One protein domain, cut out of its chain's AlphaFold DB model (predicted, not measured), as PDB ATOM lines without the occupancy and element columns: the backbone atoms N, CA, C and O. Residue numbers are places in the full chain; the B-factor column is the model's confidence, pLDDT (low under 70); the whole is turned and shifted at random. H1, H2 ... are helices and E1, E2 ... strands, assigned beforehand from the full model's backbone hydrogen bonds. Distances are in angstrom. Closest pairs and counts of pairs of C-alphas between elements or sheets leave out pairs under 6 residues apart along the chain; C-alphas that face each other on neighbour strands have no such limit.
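What this domain is: This is residues 2 to 44 of the 81 residues of an uncharacterized protein of Hankyongella ginsenosidimutans (UniProt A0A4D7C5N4). A short two-strand ribbon, E1 beside E2, sits in the middle of a small elongated body, with helix H1 at one end and the longer helix H2 at the other. The short helix H3 lies off to one side, near E2 and H2. The 43 printed residues run H1, E1, H2, H3, E2, with three named helices and two named strands; the sheet's order is E1 - E2, antiparallel, and the class is mixed, helices and strands. The whole is compact, with a radius of gyration of the C-alphas of 10.1 A, and spans 29 by 19 by 17 A.

How they stand to each other: E1, residues 12 to 14, and E2, residues 40 to 42, are antiparallel neighbours, with 155 degrees between their directions. N 13 and O 41 are within hydrogen-bond range at 2.9 A, as are N 41 and O 13 at 2.9 A. The closest C-alphas of H1, residues 4 to 8, and E1 are those of Ala 6 and Ala 12, 5.6 A apart. For H3, residues 30 to 34, and E2 they are those of Pro 31 and Val 40, at 7.1 A. H2, residues 17 to 25, and H3 are close but not clearly touching, the closest C-alphas being those of Glu 24 and Val 30, at 7.8 A. H1 is apart from H2 and from H3. In H1, H2 and H3 every O i to N i+4 pair is within hydrogen-bond range.

Where its parts are: E1 measures 7.1 A from first to last C-alpha and E2 6.5 A, ending at C-alpha 42 (-41.641, 33.527, -40.026). H2 measures 12.0 A, H3 6.5 A and H1 6.2 A, beginning at C-alpha 4 (-50.931, 35.602, -35.162).

The domain as a whole: The two C-alphas farthest apart, those of Leu 9 and Gly 25, are 29.4 A apart. The printed part has no cut, and its four links between elements are tight. The mean pLDDT of the printed part is 90.6, and residue 2 is the one printed residue under 70.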
ATOM      1  N   ASP A   2     -50.192  31.610 -31.725       69.69
ATOM      2  CA  ASP A   2     -49.288  31.095 -32.763       69.69
ATOM      3  C   ASP A   2     -48.971  32.190 -33.778       69.69
ATOM      4  O   ASP A   2     -49.679  32.325 -34.769       69.69
ATOM      5  N   ASN A   3     -47.973  33.037 -33.486       82.25
ATOM      6  CA  ASN A   3     -47.465  34.092 -34.384       82.25
ATOM      7  C   ASN A   3     -48.546  34.970 -35.065       82.25
ATOM      8  O   ASN A   3     -48.294  35.611 -36.085       82.25
ATOM      9  N   GLY A   4     -49.751  35.054 -34.485       87.12
ATOM     10  CA  GLY A   4     -50.931  35.602 -35.162       87.12
ATOM     11  C   GLY A   4     -50.806  37.083 -35.523       87.12
ATOM     12  O   GLY A   4     -51.295  37.509 -36.567       87.12
ATOM     13  N   TYR A   5     -50.083  37.863 -34.713       90.62
ATOM     14  CA  TYR A   5     -49.781  39.253 -35.054       90.62
ATOM     15  C   TYR A   5     -48.873  39.353 -36.290       90.62
ATOM     16  O   TYR A   5     -49.189  40.090 -37.220       90.62
ATOM     17  N   ALA A   6     -47.805  38.552 -36.360       91.56
ATOM     18  CA  ALA A   6     -46.933  38.499 -37.533       91.56
ATOM     19  C   ALA A   6     -47.693  38.049 -38.791       91.56
ATOM     20  O   ALA A   6     -47.516  38.639 -39.856       91.56
ATOM     21  N   MET A   7     -48.602  37.075 -38.669       90.50
ATOM     22  CA  MET A   7     -49.473  36.658 -39.775       90.50
ATOM     23  C   MET A   7     -50.372  37.802 -40.257       90.50
ATOM     24  O   MET A   7     -50.464  38.036 -41.458       90.50
ATOM     25  N   SER A   8     -50.968  38.572 -39.339       93.38
ATOM     26  CA  SER A   8     -51.807  39.729 -39.700       93.38
ATOM     27  C   SER A   8     -51.049  40.824 -40.464       93.38
ATOM     28  O   SER A   8     -51.653  41.604 -41.196       93.38
ATOM     29  N   LEU A   9     -49.719  40.858 -40.325       93.56
ATOM     30  CA  LEU A   9     -48.823  41.791 -41.003       93.56
ATOM     31  C   LEU A   9     -48.168  41.208 -42.267       93.56
ATOM     32  O   LEU A   9     -47.325  41.873 -42.869       93.56
ATOM     33  N   ASN A  10     -48.538  39.991 -42.683       91.88
ATOM     34  CA  ASN A  10     -47.889  39.240 -43.768       91.88
ATOM     35  C   ASN A  10     -46.383  39.007 -43.533       91.88
ATOM     36  O   ASN A  10     -45.581  39.060 -44.463       91.88
ATOM     37  N   LEU A  11     -45.996  38.773 -42.276       94.12
ATOM     38  CA  LEU A  11     -44.622  38.468 -41.853       94.12
ATOM     39  C   LEU A  11     -44.433  36.993 -41.479       94.12
ATOM     40  O   LEU A  11     -43.369  36.602 -41.007       94.12
ATOM     41  N   ALA A  12     -45.459  36.170 -41.654       92.56
ATOM     42  CA  ALA A  12     -45.399  34.741 -41.406       92.56
ATOM     43  C   ALA A  12     -46.400  34.013 -42.301       92.56
ATOM     44  O   ALA A  12     -47.433  34.577 -42.670       92.56
ATOM     45  N   VAL A  13     -46.092  32.763 -42.635       90.94
ATOM     46  CA  VAL A  13     -46.917  31.914 -43.497       90.94
ATOM     47  C   VAL A  13     -47.197  30.578 -42.831       90.94
ATOM     48  O   VAL A  13     -46.384  30.071 -42.059       90.94
ATOM     49  N   TRP A  14     -48.358  30.013 -43.150       91.69
ATOM     50  CA  TRP A  14     -48.669  28.637 -42.795       91.69
ATOM     51  C   TRP A  14     -47.917  27.682 -43.721       91.69
ATOM     52  O   TRP A  14     -47.888  27.891 -44.936       91.69
ATOM     53  N   VAL A  15     -47.324  26.644 -43.144       91.75
ATOM     54  CA  VAL A  15     -46.735  25.526 -43.875       91.75
ATOM     55  C   VAL A  15     -47.769  24.407 -43.899       91.75
ATOM     56  O   VAL A  15     -48.244  23.980 -42.851       91.75
ATOM     57  N   ASP A  16     -48.148  23.968 -45.097       93.50
ATOM     58  CA  ASP A  16     -49.100  22.869 -45.259       93.50
ATOM     59  C   ASP A  16     -48.528  21.514 -44.808       93.50
ATOM     60  O   ASP A  16     -47.326  21.363 -44.592       93.50
ATOM     61  N   ASP A  17     -49.407  20.519 -44.679       94.44
ATOM     62  CA  ASP A  17     -49.065  19.195 -44.144       94.44
ATOM     63  C   ASP A  17     -48.032  18.442 -44.997       94.44
ATOM     64  O   ASP A  17     -47.213  17.673 -44.484       94.44
ATOM     65  N   ALA A  18     -48.059  18.645 -46.317       95.56
ATOM     66  CA  ALA A  18     -47.126  17.987 -47.222       95.56
ATOM     67  C   ALA A  18     -45.709  18.535 -47.020       95.56
ATOM     68  O   ALA A  18     -44.750  17.771 -46.901       95.56
ATOM     69  N   MET A  19     -45.579  19.858 -46.947       94.06
ATOM     70  CA  MET A  19     -44.301  20.526 -46.747       94.06
ATOM     71  C   MET A  19     -43.788  20.363 -45.313       94.06
ATOM     72  O   MET A  19     -42.588  20.158 -45.123       94.06
ATOM     73  N   SER A  20     -44.664  20.399 -44.307       94.62
ATOM     74  CA  SER A  20     -44.277  20.190 -42.908       94.62
ATOM     75  C   SER A  20     -43.677  18.803 -42.693       94.62
ATOM     76  O   SER A  20     -42.594  18.701 -42.124       94.62
ATOM     77  N   THR A  21     -44.290  17.762 -43.268       95.00
ATOM     78  CA  THR A  21     -43.773  16.385 -43.231       95.00
ATOM     79  C   THR A  21     -42.360  16.288 -43.818       95.00
ATOM     80  O   THR A  21     -41.495  15.601 -43.274       95.00
ATOM     81  N   LEU A  22     -42.093  16.984 -44.931       96.00
ATOM     82  CA  LEU A  22     -40.765  17.003 -45.555       96.00
ATOM     83  C   LEU A  22     -39.725  17.715 -44.679       96.00
ATOM     84  O   LEU A  22     -38.594  17.245 -44.568       96.00
ATOM     85  N   ILE A  23     -40.102  18.838 -44.063       93.75
ATOM     86  CA  ILE A  23     -39.232  19.629 -43.181       93.75
ATOM     87  C   ILE A  23     -38.902  18.849 -41.900       93.75
ATOM     88  O   ILE A  23     -37.732  18.762 -41.523       93.75
ATOM     89  N   GLU A  24     -39.899  18.220 -41.278       94.00
ATOM     90  CA  GLU A  24     -39.717  17.306 -40.144       94.00
ATOM     91  C   GLU A  24     -38.804  16.134 -40.511       94.00
ATOM     92  O   GLU A  24     -37.863  15.824 -39.780       94.00
ATOM     93  N   GLY A  25     -39.026  15.516 -41.676       95.94
ATOM     94  CA  GLY A  25     -38.202  14.417 -42.182       95.94
ATOM     95  C   GLY A  25     -36.743  14.808 -42.446       95.94
ATOM     96  O   GLY A  25     -35.859  13.956 -42.375       95.94
ATOM     97  N   ALA A  26     -36.472  16.092 -42.693       95.31
ATOM     98  CA  ALA A  26     -35.121  16.648 -42.783       95.31
ATOM     99  C   ALA A  26     -34.473  16.912 -41.406       95.31
ATOM    100  O   ALA A  26     -33.320  17.342 -41.342       95.31
ATOM    101  N   GLY A  27     -35.186  16.640 -40.308       94.75
ATOM    102  CA  GLY A  27     -34.725  16.835 -38.933       94.75
ATOM    103  C   GLY A  27     -34.963  18.243 -38.386       94.75
ATOM    104  O   GLY A  27     -34.366  18.604 -37.370       94.75
ATOM    105  N   TRP A  28     -35.799  19.053 -39.042       92.88
ATOM    106  CA  TRP A  28     -36.123  20.404 -38.592       92.88
ATOM    107  C   TRP A  28     -37.493  20.455 -37.923       92.88
ATOM    108  O   TRP A  28     -38.519  20.176 -38.536       92.88
ATOM    109  N   SER A  29     -37.501  20.887 -36.667       87.75
ATOM    110  CA  SER A  29     -38.712  21.044 -35.863       87.75
ATOM    111  C   SER A  29     -39.105  22.520 -35.818       87.75
ATOM    112  O   SER A  29     -38.787  23.245 -34.875       87.75
ATOM    113  N   VAL A  30     -39.760  23.008 -36.880       89.06
ATOM    114  CA  VAL A  30     -40.165  24.426 -36.975       89.06
ATOM    115  C   VAL A  30     -41.065  24.853 -35.809       89.06
ATOM    116  O   VAL A  30     -40.784  25.907 -35.238       89.06
ATOM    117  N   PRO A  31     -42.085  24.075 -35.394       90.12
ATOM    118  CA  PRO A  31     -42.910  24.450 -34.246       90.12
ATOM    119  C   PRO A  31     -42.092  24.633 -32.955       90.12
ATOM    120  O   PRO A  31     -42.287  25.610 -32.231       90.12
ATOM    121  N   GLU A  32     -41.108  23.762 -32.706       89.38
ATOM    122  CA  GLU A  32     -40.219  23.850 -31.540       89.38
ATOM    123  C   GLU A  32     -39.363  25.120 -31.561       89.38
ATOM    124  O   GLU A  32     -39.261  25.806 -30.545       89.38
ATOM    125  N   TYR A  33     -38.817  25.496 -32.723       88.50
ATOM    126  CA  TYR A  33     -38.031  26.729 -32.864       88.50
ATOM    127  C   TYR A  33     -38.846  27.992 -32.571       88.50
ATOM    128  O   TYR A  33     -38.284  28.996 -32.139       88.50
ATOM    129  N   GLN A  34     -40.158  27.945 -32.802       84.69
ATOM    130  CA  GLN A  34     -41.069  29.065 -32.568       84.69
ATOM    131  C   GLN A  34     -41.746  29.013 -31.190       84.69
ATOM    132  O   GLN A  34     -42.460  29.947 -30.828       84.69
ATOM    133  N   GLY A  35     -41.547  27.943 -30.408       85.25
ATOM    134  CA  GLY A  35     -42.241  27.735 -29.135       85.25
ATOM    135  C   GLY A  35     -43.760  27.579 -29.284       85.25
ATOM    136  O   GLY A  35     -44.509  27.901 -28.361       85.25
ATOM    137  N   THR A  36     -44.225  27.122 -30.449       83.19
ATOM    138  CA  THR A  36     -45.648  26.949 -30.780       83.19
ATOM    139  C   THR A  36     -45.946  25.508 -31.171       83.19
ATOM    140  O   THR A  36     -45.046  24.740 -31.488       83.19
ATOM    141  N   SER A  37     -47.224  25.128 -31.195       81.75
ATOM    142  CA  SER A  37     -47.656  23.856 -31.796       81.75
ATOM    143  C   SER A  37     -47.933  23.969 -33.298       81.75
ATOM    144  O   SER A  37     -48.023  22.953 -33.979       81.75
ATOM    145  N   GLY A  38     -48.108  25.189 -33.815       86.56
ATOM    146  CA  GLY A  38     -48.424  25.437 -35.219       86.56
ATOM    147  C   GLY A  38     -47.215  25.413 -36.157       86.56
ATOM    148  O   GLY A  38     -46.115  25.844 -35.808       86.56
ATOM    149  N   TRP A  39     -47.469  24.984 -37.393       91.31
ATOM    150  CA  TRP A  39     -46.549  25.021 -38.529       91.31
ATOM    151  C   TRP A  39     -46.541  26.400 -39.192       91.31
ATOM    152  O   TRP A  39     -46.983  26.592 -40.324       91.31
ATOM    153  N   VAL A  40     -46.045  27.393 -38.453       91.44
ATOM    154  CA  VAL A  40     -45.928  28.776 -38.924       91.44
ATOM    155  C   VAL A  40     -44.462  29.123 -39.146       91.44
ATOM    156  O   VAL A  40     -43.663  29.108 -38.211       91.44
ATOM    157  N   LEU A  41     -44.116  29.488 -40.379       90.69
ATOM    158  CA  LEU A  41     -42.777  29.937 -40.735       90.69
ATOM    159  C   LEU A  41     -42.732  31.465 -40.812       90.69
ATOM    160  O   LEU A  41     -43.454  32.084 -41.596       90.69
ATOM    161  N   THR A  42     -41.867  32.077 -40.008       89.81
ATOM    162  CA  THR A  42     -41.641  33.527 -40.026       89.81
ATOM    163  C   THR A  42     -40.839  33.919 -41.264       89.81
ATOM    164  O   THR A  42     -39.802  33.321 -41.548       89.81
ATOM    165  N   ILE A  43     -41.293  34.946 -41.984       92.38
ATOM    166  CA  ILE A  43     -40.552  35.539 -43.098       92.38
ATOM    167  C   ILE A  43     -39.504  36.492 -42.509       92.38
ATOM    168  O   ILE A  43     -39.877  37.438 -41.808       92.38
ATOM    169  N   PRO A  44     -38.201  36.295 -42.780       91.94
ATOM    170  CA  PRO A  44     -37.181  37.256 -42.390       91.94
ATOM    171  C   PRO A  44     -37.467  38.631 -43.001       91.94
ATOM    172  O   PRO A  44     -37.714  38.756 -44.200       91.94
TER     173      PRO A  44